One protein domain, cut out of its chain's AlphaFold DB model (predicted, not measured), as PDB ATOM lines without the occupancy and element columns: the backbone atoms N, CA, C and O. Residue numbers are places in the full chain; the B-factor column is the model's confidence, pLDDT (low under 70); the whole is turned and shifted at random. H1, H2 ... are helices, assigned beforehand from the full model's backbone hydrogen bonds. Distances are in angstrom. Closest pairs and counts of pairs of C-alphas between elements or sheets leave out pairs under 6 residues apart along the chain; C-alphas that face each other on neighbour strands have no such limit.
ATOM      1  N   LYS A 390     208.833 224.490 185.306       89.75
ATOM      2  CA  LYS A 390     208.910 224.364 186.763       89.75
ATOM      3  C   LYS A 390     210.010 223.401 187.192       89.75
ATOM      4  O   LYS A 390     210.856 223.805 187.974       89.75
ATOM      5  N   VAL A 391     210.039 222.186 186.641       88.19
ATOM      6  CA  VAL A 391     211.083 221.191 186.964       88.19
ATOM      7  C   VAL A 391     212.463 221.737 186.611       88.19
ATOM      8  O   VAL A 391     213.377 221.691 187.424       88.19
ATOM      9  N   ALA A 392     212.599 222.342 185.427       87.81
ATOM     10  CA  ALA A 392     213.856 222.955 185.012       87.81
ATOM     11  C   ALA A 392     214.290 224.099 185.953       87.81
ATOM     12  O   ALA A 392     215.470 224.216 186.266       87.81
ATOM     13  N   LYS A 393     213.355 224.930 186.431       91.06
ATOM     14  CA  LYS A 393     213.625 225.987 187.421       91.06
ATOM     15  C   LYS A 393     214.022 225.407 188.779       91.06
ATOM     16  O   LYS A 393     215.002 225.862 189.356       91.06
ATOM     17  N   ASP A 394     213.286 224.415 189.270       89.75
ATOM     18  CA  ASP A 394     213.520 223.800 190.580       89.75
ATOM     19  C   ASP A 394     214.868 223.049 190.613       89.75
ATOM     20  O   ASP A 394     215.566 223.093 191.620       89.75
ATOM     21  N   ASN A 395     215.301 222.484 189.480       86.94
ATOM     22  CA  ASN A 395     216.626 221.878 189.309       86.94
ATOM     23  C   ASN A 395     217.735 222.903 188.970       86.94
ATOM     24  O   ASN A 395     218.820 222.516 188.550       86.94
ATOM     25  N   GLY A 396     217.469 224.213 189.059       87.69
ATOM     26  CA  GLY A 396     218.457 225.275 188.802       87.69
ATOM     27  C   GLY A 396     218.882 225.449 187.335       87.69
ATOM     28  O   GLY A 396     219.724 226.289 187.016       87.69
ATOM     29  N   ARG A 397     218.274 224.712 186.403       85.44
ATOM     30  CA  ARG A 397     218.679 224.655 184.989       85.44
ATOM     31  C   ARG A 397     218.372 225.918 184.202       85.44
ATOM     32  O   ARG A 397     218.982 226.156 183.166       85.44
ATOM     33  N   LEU A 398     217.422 226.725 184.665       89.31
ATOM     34  CA  LEU A 398     217.082 228.004 184.037       89.31
ATOM     35  C   LEU A 398     217.890 229.183 184.591       89.31
ATOM     36  O   LEU A 398     217.687 230.302 184.124       89.31
ATOM     37  N   GLY A 399     218.812 228.947 185.525       89.69
ATOM     38  CA  GLY A 399     219.618 229.971 186.183       89.69
ATOM     39  C   GLY A 399     219.279 230.132 187.670       89.69
ATOM     40  O   GLY A 399     218.354 229.488 188.172       89.69
ATOM     41  N   PRO A 400     220.029 230.985 188.388       91.56
ATOM     42  CA  PRO A 400     219.853 231.177 189.823       91.56
ATOM     43  C   PRO A 400     218.511 231.851 190.146       91.56
ATOM     44  O   PRO A 400     217.946 232.569 189.325       91.56
ATOM     45  N   THR A 401     218.003 231.643 191.362       94.00
ATOM     46  CA  THR A 401     216.708 232.181 191.832       94.00
ATOM     47  C   THR A 401     216.812 232.921 193.173       94.00
ATOM     48  O   THR A 401     215.796 233.200 193.813       94.00
ATOM     49  N   SER A 402     218.033 233.275 193.599       94.19
ATOM     50  CA  SER A 402     218.317 233.794 194.951       94.19
ATOM     51  C   SER A 402     217.651 235.140 195.257       94.19
ATOM     52  O   SER A 402     217.343 235.436 196.407       94.19
ATOM     53  N   ASN A 403     217.356 235.946 194.235       95.44
ATOM     54  CA  ASN A 403     216.666 237.227 194.379       95.44
ATOM     55  C   ASN A 403     215.639 237.454 193.258       95.44
ATOM     56  O   ASN A 403     215.624 236.748 192.249       95.44
ATOM     57  N   THR A 404     214.778 238.459 193.430       96.00
ATOM     58  CA  THR A 404     213.680 238.764 192.498       96.00
ATOM     59  C   THR A 404     214.165 239.069 191.078       96.00
ATOM     60  O   THR A 404     213.511 238.672 190.117       96.00
ATOM     61  N   SER A 405     215.315 239.734 190.918       96.25
ATOM     62  CA  SER A 405     215.885 240.021 189.593       96.25
ATOM     63  C   SER A 405     216.252 238.727 188.862       96.25
ATOM     64  O   SER A 405     215.777 238.480 187.755       96.25
ATOM     65  N   GLN A 406     216.977 237.834 189.535       95.19
ATOM     66  CA  GLN A 406     217.331 236.526 188.988       95.19
ATOM     67  C   GLN A 406     216.094 235.661 188.686       95.19
ATOM     68  O   GLN A 406     216.017 235.031 187.631       95.19
ATOM     69  N   ARG A 407     215.069 235.691 189.549       96.38
ATOM     70  CA  ARG A 407     213.792 234.998 189.298       96.38
ATOM     71  C   ARG A 407     213.040 235.559 188.095       96.38
ATOM     72  O   ARG A 407     212.426 234.786 187.365       96.38
ATOM     73  N   ASN A 408     213.106 236.868 187.846       95.94
ATOM     74  CA  ASN A 408     212.564 237.458 186.621       95.94
ATOM     75  C   ASN A 408     213.312 236.946 185.383       95.94
ATOM     76  O   ASN A 408     212.662 236.526 184.430       95.94
ATOM     77  N   THR A 409     214.646 236.865 185.427       94.50
ATOM     78  CA  THR A 409     215.443 236.265 184.342       94.50
ATOM     79  C   THR A 409     215.054 234.806 184.087       94.50
ATOM     80  O   THR A 409     214.837 234.415 182.942       94.50
ATOM     81  N   VAL A 410     214.913 233.999 185.142       94.38
ATOM     82  CA  VAL A 410     214.457 232.602 185.042       94.38
ATOM     83  C   VAL A 410     213.045 232.516 184.461       94.38
ATOM     84  O   VAL A 410     212.790 231.699 183.578       94.38
ATOM     85  N   ARG A 411     212.131 233.386 184.905       94.81
ATOM     86  CA  ARG A 411     210.759 233.479 184.390       94.81
ATOM     87  C   ARG A 411     210.734 233.806 182.896       94.81
ATOM     88  O   ARG A 411     209.978 233.183 182.156       94.81
ATOM     89  N   ASP A 412     211.560 234.745 182.446       94.31
ATOM     90  CA  ASP A 412     211.646 235.138 181.034       94.31
ATOM     91  C   ASP A 412     212.285 234.049 180.159       94.31
ATOM     92  O   ASP A 412     212.086 234.030 178.947       94.31
ATOM     93  N   ARG A 413     212.972 233.075 180.766       93.56
ATOM     94  CA  ARG A 413     213.452 231.871 180.076       93.56
ATOM     95  C   ARG A 413     212.373 230.791 179.920       93.56
ATOM     96  O   ARG A 413     212.567 229.856 179.150       93.56
ATOM     97  N   MET A 414     211.230 230.891 180.598       93.38
ATOM     98  CA  MET A 414     210.139 229.908 180.501       93.38
ATOM     99  C   MET A 414     209.306 230.089 179.224       93.38
ATOM    100  O   MET A 414     209.305 231.162 178.628       93.38
ATOM    101  N   CYS A 415     208.538 229.066 178.830       90.94
ATOM    102  CA  CYS A 415     207.505 229.221 177.800       90.94
ATOM    103  C   CYS A 415     206.361 230.132 178.287       90.94
ATOM    104  O   CYS A 415     206.184 230.322 179.493       90.94
ATOM    105  N   SER A 416     205.534 230.630 177.360       91.56
ATOM    106  CA  SER A 416     204.444 231.576 177.653       91.56
ATOM    107  C   SER A 416     203.483 231.084 178.741       91.56
ATOM    108  O   SER A 416     203.118 231.856 179.624       91.56
ATOM    109  N   TYR A 417     203.136 229.791 178.732       90.56
ATOM    110  CA  TYR A 417     202.284 229.187 179.759       90.56
ATOM    111  C   TYR A 417     202.936 229.257 181.143       90.56
ATOM    112  O   TYR A 417     202.412 229.892 182.050       90.56
ATOM    113  N   CYS A 418     204.117 228.658 181.312       91.62
ATOM    114  CA  CYS A 418     204.790 228.616 182.610       91.62
ATOM    115  C   CYS A 418     205.099 230.019 183.144       91.62
ATOM    116  O   CYS A 418     204.917 230.284 184.330       91.62
ATOM    117  N   ARG A 419     205.493 230.934 182.254       93.62
ATOM    118  CA  ARG A 419     205.715 232.340 182.581       93.62
ATOM    119  C   ARG A 419     204.477 233.009 183.186       93.62
ATOM    120  O   ARG A 419     204.629 233.806 184.106       93.62
ATOM    121  N   GLY A 420     203.282 232.716 182.668       92.75
ATOM    122  CA  GLY A 420     202.023 233.287 183.159       92.75
ATOM    123  C   GLY A 420     201.632 232.811 184.561       92.75
ATOM    124  O   GLY A 420     200.942 233.530 185.276       92.75
ATOM    125  N   PHE A 421     202.109 231.633 184.975       93.38
ATOM    126  CA  PHE A 421     201.787 231.041 186.276       93.38
ATOM    127  C   PHE A 421     202.868 231.244 187.347       93.38
ATOM    128  O   PHE A 421     202.602 230.970 188.515       93.38
ATOM    129  N   TYR A 422     204.073 231.701 186.995       94.62
ATOM    130  CA  TYR A 422     205.178 231.856 187.943       94.62
ATOM    131  C   TYR A 422     205.343 233.305 188.432       94.62
ATOM    132  O   TYR A 422     205.623 234.220 187.650       94.62
ATOM    133  N   ASN A 423     205.222 233.511 189.747       94.69
ATOM    134  CA  ASN A 423     205.428 234.800 190.400       94.69
ATOM    135  C   ASN A 423     206.875 234.934 190.905       94.69
ATOM    136  O   ASN A 423     207.266 234.343 191.910       94.69
ATOM    137  N   ALA A 424     207.660 235.766 190.220       94.69
ATOM    138  CA  ALA A 424     209.063 236.010 190.546       94.69
ATOM    139  C   ALA A 424     209.278 236.816 191.842       94.69
ATOM    140  O   ALA A 424     210.372 236.772 192.396       94.69
ATOM    141  N   THR A 425     208.280 237.540 192.355       94.69
ATOM    142  CA  THR A 425     208.420 238.295 193.611       94.69
ATOM    143  C   THR A 425     208.363 237.354 194.809       94.69
ATOM    144  O   THR A 425     209.268 237.379 195.640       94.69
ATOM    145  N   SER A 426     207.350 236.483 194.854       93.31
ATOM    146  CA  SER A 426     207.113 235.528 195.948       93.31
ATOM    147  C   SER A 426     207.784 234.162 195.761       93.31
ATOM    148  O   SER A 426     207.736 233.349 196.673       93.31
ATOM    149  N   ASP A 427     208.380 233.894 194.595       94.19
ATOM    150  CA  ASP A 427     208.894 232.575 194.189       94.19
ATOM    151  C   ASP A 427     207.846 231.444 194.251       94.19
ATOM    152  O   ASP A 427     208.140 230.293 194.577       94.19
ATOM    153  N   THR A 428     206.593 231.758 193.912       93.25
ATOM    154  CA  THR A 428     205.477 230.801 193.961       93.25
ATOM    155  C   THR A 428     204.815 230.605 192.600       93.25
ATOM    156  O   THR A 428     204.899 231.447 191.706       93.25
ATOM    157  N   TRP A 429     204.148 229.461 192.438       92.50
ATOM    158  CA  TRP A 429     203.309 229.157 191.278       92.50
ATOM    159  C   TRP A 429     201.842 229.415 191.633       92.50
ATOM    160  O   TRP A 429     201.395 229.020 192.710       92.50
ATOM    161  N   ALA A 430     201.102 230.082 190.750       91.06
ATOM    162  CA  ALA A 430     199.689 230.381 190.954       91.06
ATOM    163  C   ALA A 430     198.829 229.103 190.999       91.06
ATOM    164  O   ALA A 430     199.156 228.084 190.379       91.06
ATOM    165  N   ALA A 431     197.703 229.175 191.717       86.19
ATOM    166  CA  ALA A 431     196.726 228.091 191.771       86.19
ATOM    167  C   ALA A 431     196.241 227.727 190.354       86.19
ATOM    168  O   ALA A 431     195.981 228.603 189.532       86.19
ATOM    169  N   GLY A 432     196.137 226.427 190.061       80.31
ATOM    170  CA  GLY A 432     195.720 225.933 188.743       80.31
ATOM    171  C   GLY A 432     196.849 225.680 187.735       80.31
ATOM    172  O   GLY A 432     196.552 225.273 186.613       80.31
ATOM    173  N   TYR A 433     198.125 225.849 188.109       84.56
ATOM    174  CA  TYR A 433     199.252 225.405 187.281       84.56
ATOM    175  C   TYR A 433     199.184 223.887 187.018       84.56
ATOM    176  O   TYR A 433     199.301 223.079 187.941       84.56
ATOM    177  N   LYS A 434     198.996 223.505 185.751       74.69
ATOM    178  CA  LYS A 434     198.932 222.121 185.255       74.69
ATOM    179  C   LYS A 434     199.722 222.054 183.951       74.69
ATOM    180  O   LYS A 434     199.174 222.312 182.880       74.69
ATOM    181  N   PRO A 435     201.048 221.882 184.057       67.88
ATOM    182  CA  PRO A 435     201.543 220.515 183.951       67.88
ATOM    183  C   PRO A 435     202.458 220.074 185.100       67.88
ATOM    184  O   PRO A 435     203.354 220.797 185.544       67.88
ATOM    185  N   THR A 436     202.272 218.825 185.520       66.19
ATOM    186  CA  THR A 436     203.257 218.021 186.260       66.19
ATOM    187  C   THR A 436     204.088 217.186 185.267       66.19
ATOM    188  O   THR A 436     203.696 217.071 184.105       66.19
ATOM    189  N   PRO A 437     205.230 216.591 185.663       55.94
ATOM    190  CA  PRO A 437     206.047 215.755 184.764       55.94
ATOM    191  C   PRO A 437     205.277 214.603 184.091       55.94
ATOM    192  O   PRO A 437     205.646 214.167 183.003       55.94
ATOM    193  N   ASN A 438     204.190 214.147 184.721       60.12
ATOM    194  CA  ASN A 438     203.337 213.051 184.252       60.12
ATOM    195  C   ASN A 438     202.018 213.536 183.630       60.12
ATOM    196  O   ASN A 438     201.178 212.724 183.246       60.12
ATOM    197  N   ASP A 439     201.813 214.850 183.550       61.81
ATOM    198  CA  ASP A 439     200.601 215.428 182.991       61.81
ATOM    199  C   ASP A 439     200.602 215.266 181.463       61.81
ATOM    200  O   ASP A 439     201.581 215.554 180.767       61.81
ATOM    201  N   ASN A 440     199.500 214.749 180.928       58.09
ATOM    202  CA  ASN A 440     199.305 214.556 179.495       58.09
ATOM    203  C   ASN A 440     198.727 215.800 178.804       58.09
ATOM    204  O   ASN A 440     198.574 215.792 177.578       58.09
ATOM    205  N   THR A 441     198.444 216.863 179.559       59.66
ATOM    206  CA  THR A 441     197.993 218.140 179.017       59.66
ATOM    207  C   THR A 441     199.128 218.866 178.284       59.66
ATOM    208  O   THR A 441     200.235 219.055 178.789       59.66
ATOM    209  N   HIS A 442     198.858 219.307 177.052       64.31
ATOM    210  CA  HIS A 442     199.819 220.000 176.175       64.31
ATOM    211  C   HIS A 442     200.010 221.483 176.550       64.31
ATOM    212  O   HIS A 442     200.319 222.316 175.702       64.31
ATOM    213  N   ASN A 443     199.809 221.833 177.820       75.00
ATOM    214  CA  ASN A 443     199.712 223.221 178.262       75.00
ATOM    215  C   ASN A 443     201.062 223.955 178.202       75.00
ATOM    216  O   ASN A 443     201.117 225.141 177.890       75.00
ATOM    217  N   CYS A 444     202.174 223.258 178.458       81.69
ATOM    218  CA  CYS A 444     203.516 223.830 178.359       81.69
ATOM    219  C   CYS A 444     204.191 223.446 177.039       81.69
ATOM    220  O   CYS A 444     204.488 222.278 176.804       81.69
ATOM    221  N   ALA A 445     204.560 224.449 176.239       78.56
ATOM    222  CA  ALA A 445     205.230 224.244 174.953       78.56
ATOM    223  C   ALA A 445     206.624 223.592 175.043       78.56
ATOM    224  O   ALA A 445     207.095 223.085 174.032       78.56
ATOM    225  N   ASN A 446     207.272 223.599 176.219       82.12
ATOM    226  CA  ASN A 446     208.581 222.970 176.454       82.12
ATOM    227  C   ASN A 446     208.481 221.521 176.949       82.12
ATOM    228  O   ASN A 446     209.487 220.808 176.951       82.12
ATOM    229  N   VAL A 447     207.294 221.078 177.368       79.56
ATOM    230  CA  VAL A 447     207.033 219.675 177.705       79.56
ATOM    231  C   VAL A 447     206.928 218.887 176.408       79.56
ATOM    232  O   VAL A 447     206.372 219.363 175.421       79.56
ATOM    233  N   ARG A 448     207.503 217.687 176.393       72.88
ATOM    234  CA  ARG A 448     207.601 216.819 175.212       72.88
ATOM    235  C   ARG A 448     208.374 217.433 174.033       72.88
ATOM    236  O   ARG A 448     208.232 216.978 172.902       72.88
ATOM    237  N   ARG A 449     209.231 218.427 174.294       74.62
ATOM    238  CA  ARG A 449     210.214 218.957 173.333       74.62
ATOM    239  C   ARG A 449     211.598 218.386 173.601       74.62
ATOM    240  O   ARG A 449     211.960 218.109 174.745       74.62
ATOM    241  N   ARG A 450     212.405 218.292 172.540       73.00
ATOM    242  CA  ARG A 450     213.844 218.038 172.665       73.00
ATOM    243  C   ARG A 450     214.500 219.135 173.492       73.00
ATOM    244  O   ARG A 450     214.140 220.299 173.355       73.00
ATOM    245  N   CYS A 451     215.512 218.774 174.275       74.56
ATOM    246  CA  CYS A 451     216.293 219.713 175.077       74.56
ATOM    247  C   CYS A 451     216.830 220.889 174.228       74.56
ATOM    248  O   CYS A 451     216.707 222.039 174.636       74.56
ATOM    249  N   CYS A 452     217.304 220.617 173.004       71.31
ATOM    250  CA  CYS A 452     217.780 221.614 172.033       71.31
ATOM    251  C   CYS A 452     216.680 222.502 171.405       71.31
ATOM    252  O   CYS A 452     216.974 223.505 170.755       71.31
ATOM    253  N   GLU A 453     215.407 222.143 171.582       76.88
ATOM    254  CA  GLU A 453     214.243 222.858 171.040       76.88
ATOM    255  C   GLU A 453     213.382 223.521 172.114       76.88
ATOM    256  O   GLU A 453     212.405 224.191 171.777       76.88
ATOM    257  N   LYS A 454     213.713 223.340 173.398       82.31
ATOM    258  CA  LYS A 454     213.066 224.104 174.465       82.31
ATOM    259  C   LYS A 454     213.401 225.581 174.262       82.31
ATOM    260  O   LYS A 454     214.539 225.926 173.940       82.31
ATOM    261  N   ALA A 455     212.402 226.440 174.410       87.12
ATOM    262  CA  ALA A 455     212.499 227.854 174.092       87.12
ATOM    263  C   ALA A 455     211.854 228.724 175.172       87.12
ATOM    264  O   ALA A 455     211.000 228.288 175.952       87.12
ATOM    265  N   THR A 456     212.273 229.980 175.209       91.81
ATOM    266  CA  THR A 456     211.617 231.027 175.988       91.81
ATOM    267  C   THR A 456     210.261 231.390 175.383       91.81
ATOM    268  O   THR A 456     209.908 230.963 174.282       91.81
ATOM    269  N   TYR A 457     209.499 232.231 176.078       90.56
ATOM    270  CA  TYR A 457     208.214 232.746 175.603       90.56
ATOM    271  C   TYR A 457     208.325 233.568 174.306       90.56
ATOM    272  O   TYR A 457     207.332 233.708 173.600       90.56
ATOM    273  N   THR A 458     209.516 234.089 173.980       89.94
ATOM    274  CA  THR A 458     209.793 234.815 172.725       89.94
ATOM    275  C   THR A 458     210.307 233.907 171.608       89.94
ATOM    276  O   THR A 458     210.596 234.383 170.516       89.94
ATOM    277  N   GLY A 459     210.446 232.602 171.858       85.88
ATOM    278  CA  GLY A 459     210.955 231.640 170.880       85.88
ATOM    279  C   GLY A 459     212.481 231.510 170.842       85.88
ATOM    280  O   GLY A 459     212.992 230.667 170.107       85.88
ATOM    281  N   VAL A 460     213.224 232.267 171.660       87.19
ATOM    282  CA  VAL A 460     214.682 232.083 171.798       87.19
ATOM    283  C   VAL A 460     214.968 230.714 172.412       87.19
ATOM    284  O   VAL A 460     214.438 230.381 173.471       87.19
ATOM    285  N   LEU A 461     215.813 229.918 171.765       82.56
ATOM    286  CA  LEU A 461     216.115 228.556 172.197       82.56
ATOM    287  C   LEU A 461     216.985 228.545 173.457       82.56
ATOM    288  O   LEU A 461     217.929 229.315 173.578       82.56
ATOM    289  N   TRP A 462     216.723 227.622 174.377       83.06
ATOM    290  CA  TRP A 462     217.471 227.494 175.631       83.06
ATOM    291  C   TRP A 462     218.964 227.255 175.409       83.06
ATOM    292  O   TRP A 462     219.789 227.838 176.101       83.06
ATOM    293  N   GLN A 463     219.314 226.478 174.385       76.69
ATOM    294  CA  GLN A 463     220.700 226.195 174.002       76.69
ATOM    295  C   GLN A 463     221.502 227.419 173.523       76.69
ATOM    296  O   GLN A 463     222.718 227.327 173.401       76.69
ATOM    297  N   SER A 464     220.847 228.540 173.205       76.19
ATOM    298  CA  SER A 464     221.518 229.790 172.817       76.19
ATOM    299  C   SER A 464     221.586 230.810 173.958       76.19
ATOM    300  O   SER A 464     221.947 231.959 173.723       76.19
ATOM    301  N   ILE A 465     221.213 230.429 175.185       80.12
ATOM    302  CA  ILE A 465     221.143 231.336 176.336       80.12
ATOM    303  C   ILE A 465     222.233 230.968 177.338       80.12
ATOM    304  O   ILE A 465     222.234 229.876 177.903       80.12
ATOM    305  N   SER A 466     223.132 231.915 177.612       79.88
ATOM    306  CA  SER A 466     224.173 231.733 178.626       79.88
ATOM    307  C   SER A 466     223.573 231.477 180.020       79.88
ATOM    308  O   SER A 466     222.641 232.164 180.459       79.88
ATOM    309  N   GLY A 467     224.100 230.470 180.719       74.50
ATOM    310  CA  GLY A 467     223.636 230.057 182.047       74.50
ATOM    311  C   GLY A 467     222.309 229.289 182.059       74.50
ATOM    312  O   GLY A 467     221.642 229.281 183.094       74.50
ATOM    313  N   VAL A 468     221.893 228.701 180.930       78.44
ATOM    314  CA  VAL A 468     220.818 227.696 180.868       78.44
ATOM    315  C   VAL A 468     221.427 226.320 180.600       78.44
ATOM    316  O   VAL A 468     222.173 226.146 179.641       78.44
ATOM    317  N   TYR A 469     221.084 225.331 181.426       73.81
ATOM    318  CA  TYR A 469     221.664 223.989 181.385       73.81
ATOM    319  C   TYR A 469     220.614 222.935 181.056       73.81
ATOM    320  O   TYR A 469     219.845 222.499 181.904       73.81
ATOM    321  N   ILE A 470     220.568 222.497 179.804       69.25
ATOM    322  CA  ILE A 470     219.477 221.639 179.326       69.25
ATOM    323  C   ILE A 470     219.668 220.136 179.600       69.25
ATOM    324  O   ILE A 470     218.679 219.409 179.587       69.25
ATOM    325  N   CYS A 471     220.894 219.670 179.880       63.97
ATOM    326  CA  CYS A 471     221.216 218.238 180.033       63.97
ATOM    327  C   CYS A 471     222.224 217.948 181.171       63.97
ATOM    328  O   CYS A 471     223.036 217.040 181.046       63.97
ATOM    329  N   GLN A 472     222.217 218.736 182.252       55.72
ATOM    330  CA  GLN A 472     223.299 218.797 183.255       55.72
ATOM    331  C   GLN A 472     223.598 217.495 184.040       55.72
ATOM    332  O   GLN A 472     224.618 217.442 184.717       55.72
ATOM    333  N   ASP A 473     222.789 216.441 183.889       55.62
ATOM    334  CA  ASP A 473     222.830 215.241 184.743       55.62
ATOM    335  C   ASP A 473     223.270 213.949 184.016       55.62
ATOM    336  O   ASP A 473     223.147 212.866 184.582       55.62
ATOM    337  N   ASP A 474     223.742 214.020 182.762       53.56
ATOM    338  CA  ASP A 474     224.186 212.836 182.000       53.56
ATOM    339  C   ASP A 474     225.689 212.936 181.664       53.56
ATOM    340  O   ASP A 474     226.061 213.693 180.758       53.56
ATOM    341  N   PRO A 475     226.579 212.266 182.421       49.38
ATOM    342  CA  PRO A 475     228.015 212.259 182.138       49.38
ATOM    343  C   PRO A 475     228.356 211.474 180.863       49.38
ATOM    344  O   PRO A 475     229.344 211.782 180.219       49.38
ATOM    345  N   GLU A 476     227.503 210.540 180.429       48.72
ATOM    346  CA  GLU A 476     227.727 209.746 179.210       48.72
ATOM    347  C   GLU A 476     227.429 210.525 177.915       48.72
ATOM    348  O   GLU A 476     227.565 209.978 176.822       48.72
ATOM    349  N   ARG A 477     226.953 211.782 178.002       57.38
ATOM    350  CA  ARG A 477     226.554 212.588 176.829       57.38
ATOM    351  C   ARG A 477     227.019 214.047 176.900       57.38
ATOM    352  O   ARG A 477     226.184 214.949 177.065       57.38
ATOM    353  N   PRO A 478     228.324 214.309 176.681       52.28
ATOM    354  CA  PRO A 478     228.887 215.661 176.557       52.28
ATOM    355  C   PRO A 478     228.217 216.479 175.449       52.28
ATOM    356  O   PRO A 478     228.056 217.691 175.566       52.28
ATOM    357  N   GLN A 479     227.712 215.790 174.426       52.41
ATOM    358  CA  GLN A 479     227.025 216.300 173.242       52.41
ATOM    359  C   GLN A 479     226.082 217.484 173.539       52.41
ATOM    360  O   GLN A 479     226.251 218.567 172.979       52.41
ATOM    361  N   CYS A 480     225.146 217.373 174.493       51.44
ATOM    362  CA  CYS A 480     224.267 218.493 174.874       51.44
ATOM    363  C   CYS A 480     224.997 219.748 175.391       51.44
ATOM    364  O   CYS A 480     224.491 220.858 175.214       51.44
ATOM    365  N   ARG A 481     226.127 219.574 176.087       52.12
ATOM    366  CA  ARG A 481     226.967 220.661 176.624       52.12
ATOM    367  C   ARG A 481     227.773 221.326 175.507       52.12
ATOM    368  O   ARG A 481     228.024 222.524 175.567       52.12
ATOM    369  N   GLU A 482     228.089 220.566 174.467       62.38
ATOM    370  CA  GLU A 482     228.890 220.983 173.315       62.38
ATOM    371  C   GLU A 482     228.063 221.514 172.141       62.38
ATOM    372  O   GLU A 482     228.622 221.860 171.102       62.38
ATOM    373  N   TRP A 483     226.738 221.641 172.275       72.88
ATOM    374  CA  TRP A 483     225.912 222.187 171.194       72.88
ATOM    375  C   TRP A 483     226.428 223.537 170.651       72.88
ATOM    376  O   TRP A 483     226.464 223.694 169.428       72.88
ATOM    377  N   PRO A 484     226.862 224.508 171.487       74.44
ATOM    378  CA  PRO A 484     227.496 225.728 170.988       74.44
ATOM    379  C   PRO A 484     228.764 225.454 170.168       74.44
ATOM    380  O   PRO A 484     228.957 226.082 169.132       74.44
ATOM    381  N   THR A 485     229.592 224.492 170.583       78.12
ATOM    382  CA  THR A 485     230.804 224.071 169.865       78.12
ATOM    383  C   THR A 485     230.456 223.521 168.485       78.12
ATOM    384  O   THR A 485     230.944 224.034 167.481       78.12
ATOM    385  N   VAL A 486     229.537 222.555 168.407       80.56
ATOM    386  CA  VAL A 486     229.100 221.945 167.139       80.56
ATOM    387  C   VAL A 486     228.434 222.984 166.224       80.56
ATOM    388  O   VAL A 486     228.650 222.988 165.011       80.56
ATOM    389  N   LEU A 487     227.657 223.912 166.792       83.00
ATOM    390  CA  LEU A 487     227.043 225.018 166.053       83.00
ATOM    391  C   LEU A 487     228.090 225.986 165.480       83.00
ATOM    392  O   LEU A 487     227.943 226.443 164.340       83.00
ATOM    393  N   ASN A 488     229.131 226.296 166.256       86.50
ATOM    394  CA  ASN A 488     230.238 227.149 165.832       86.50
ATOM    395  C   ASN A 488     231.052 226.480 164.724       86.50
ATOM    396  O   ASN A 488     231.335 227.136 163.726       86.50
ATOM    397  N   ILE A 489     231.345 225.179 164.840       89.81
ATOM    398  CA  ILE A 489     232.011 224.410 163.778       89.81
ATOM    399  C   ILE A 489     231.170 224.475 162.500       89.81
ATOM    400  O   ILE A 489     231.667 224.944 161.478       89.81
ATOM    401  N   ALA A 490     229.880 224.129 162.563       90.81
ATOM    402  CA  ALA A 490     228.993 224.170 161.398       90.81
ATOM    403  C   ALA A 490     228.955 225.559 160.740       90.81
ATOM    404  O   ALA A 490     229.031 225.676 159.518       90.81
ATOM    405  N   THR A 491     228.893 226.620 161.547       92.44
ATOM    406  CA  THR A 491     228.910 228.001 161.044       92.44
ATOM    407  C   THR A 491     230.260 228.351 160.409       92.44
ATOM    408  O   THR A 491     230.283 228.917 159.320       92.44
ATOM    409  N   SER A 492     231.381 227.966 161.029       94.31
ATOM    410  CA  SER A 492     232.734 228.207 160.498       94.31
ATOM    411  C   SER A 492     233.000 227.483 159.175       94.31
ATOM    412  O   SER A 492     233.755 227.978 158.346       94.31
ATOM    413  N   LYS A 493     232.338 226.340 158.952       93.62
ATOM    414  CA  LYS A 493     232.393 225.565 157.705       93.62
ATOM    415  C   LYS A 493     231.352 226.007 156.666       93.62
ATOM    416  O   LYS A 493     231.200 225.355 155.641       93.62
ATOM    417  N   GLY A 494     230.632 227.105 156.916       94.50
ATOM    418  CA  GLY A 494     229.711 227.715 155.954       94.50
ATOM    419  C   GLY A 494     228.314 227.090 155.885       94.50
ATOM    420  O   GLY A 494     227.538 227.439 154.997       94.50
ATOM    421  N   PHE A 495     227.946 226.194 156.806       93.25
ATOM    422  CA  PHE A 495     226.596 225.629 156.829       93.25
ATOM    423  C   PHE A 495     225.574 226.638 157.379       93.25
ATOM    424  O   PHE A 495     225.791 227.288 158.404       93.25
ATOM    425  N   THR A 496     224.407 226.717 156.735       91.81
ATOM    426  CA  THR A 496     223.307 227.630 157.089       91.81
ATOM    427  C   THR A 496     222.004 226.881 157.378       91.81
ATOM    428  O   THR A 496     221.777 225.769 156.890       91.81
ATOM    429  N   ASP A 497     221.141 227.479 158.202       86.94
ATOM    430  CA  ASP A 497     219.820 226.921 158.511       86.94
ATOM    431  C   ASP A 497     218.842 227.184 157.358       86.94
ATOM    432  O   ASP A 497     218.771 228.307 156.862       86.94
ATOM    433  N   ASP A 498     218.037 226.188 156.980       85.38
ATOM    434  CA  ASP A 498     216.875 226.446 156.119       85.38
ATOM    435  C   ASP A 498     215.780 227.192 156.895       85.38
ATOM    436  O   ASP A 498     215.610 227.002 158.110       85.38
ATOM    437  N   ALA A 499     214.987 227.999 156.185       80.31
ATOM    438  CA  ALA A 499     213.797 228.637 156.745       80.31
ATOM    439  C   ALA A 499     212.838 227.573 157.305       80.31
ATOM    440  O   ALA A 499     212.547 226.581 156.644       80.31
ATOM    441  N   ASN A 500     212.343 227.753 158.532       71.38
ATOM    442  CA  ASN A 500     211.485 226.776 159.222       71.38
ATOM    443  C   ASN A 500     212.087 225.353 159.301       71.38
ATOM    444  O   ASN A 500     211.360 224.366 159.368       71.38
ATOM    445  N   SER A 501     213.419 225.221 159.351       73.56
ATOM    446  CA  SER A 501     214.115 223.950 159.646       73.56
ATOM    447  C   SER A 501     213.844 223.399 161.058       73.56
ATOM    448  O   SER A 501     214.393 222.372 161.464       73.56
ATOM    449  N   ARG A 502     213.011 224.092 161.843       70.38
ATOM    450  CA  ARG A 502     212.584 223.728 163.192       70.38
ATOM    451  C   ARG A 502     211.083 224.026 163.339       70.38
ATOM    452  O   ARG A 502     210.647 225.068 162.856       70.38
ATOM    453  N   PRO A 503     210.313 223.192 164.064       59.66
ATOM    454  CA  PRO A 503     210.747 222.009 164.807       59.66
ATOM    455  C   PRO A 503     210.837 220.755 163.932       59.66
ATOM    456  O   PRO A 503     210.035 220.555 163.030       59.66
ATOM    457  N   LYS A 504     211.804 219.887 164.232       65.81
ATOM    458  CA  LYS A 504     212.037 218.646 163.469       65.81
ATOM    459  C   LYS A 504     210.931 217.611 163.815       65.81
ATOM    460  O   LYS A 504     210.192 217.847 164.780       65.81
ATOM    461  N   PRO A 505     210.825 216.439 163.166       63.34
ATOM    462  CA  PRO A 505     209.650 215.567 163.281       63.34
ATOM    463  C   PRO A 505     209.394 215.120 164.727       63.34
ATOM    464  O   PRO A 505     210.326 214.728 165.433       63.34
ATOM    465  N   GLN A 506     208.138 215.219 165.176       59.72
ATOM    466  CA  GLN A 506     207.724 214.917 166.558       59.72
ATOM    467  C   GLN A 506     207.119 213.510 166.719       59.72
ATOM    468  O   GLN A 506     207.118 212.965 167.826       59.72
TER     469      GLN A 506
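This is residues 390 to 506 of the 896 residues of an uncharacterized protein of Candidatus Ozemobacter sibiricus (UniProt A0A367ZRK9). Little regular structure is present: three short helices, H1, H2 and H3, gather toward one end, and H4 lies toward the other, beyond the winding residues 422 to 482. The printed part has 117 residues, with four named helices in the order H1 to H4 and no named strand; the class is all helix, though named elements hold only 30 residues. It is compact, with a radius of gyration of the C-alphas of 15.4 A, and spans 48 by 30 by 28 A.

H1, residues 390 to 394, is close to but not clearly touching H2, residues 404 to 412; their closest C-alphas, Lys 393 and Val 410, are 7.1 A apart. H2 and H3, residues 416 to 421, only just touch, only at the corner, with 3 pairs of C-alphas within 8 A, the closest Arg 411 and Arg 419 at 5.5 A. They run opposite ways at a steep tilt of 39 degrees. H4, residues 483 to 492, is apart from H1, H2 and H3. In H1 to H4 every O i to N i+4 pair is within hydrogen-bond range.

H1 begins at C-alpha 390 (208.910, 224.364, 186.763). H2 measures 12.2 A and H4 14.0 A, ending at C-alpha 492 (232.734, 228.207, 160.498).

The printed part has no cut. H3 to H4 is a long link. Residues 435 to 442, 470 to 482 and 503 to 506 have pLDDT under 70.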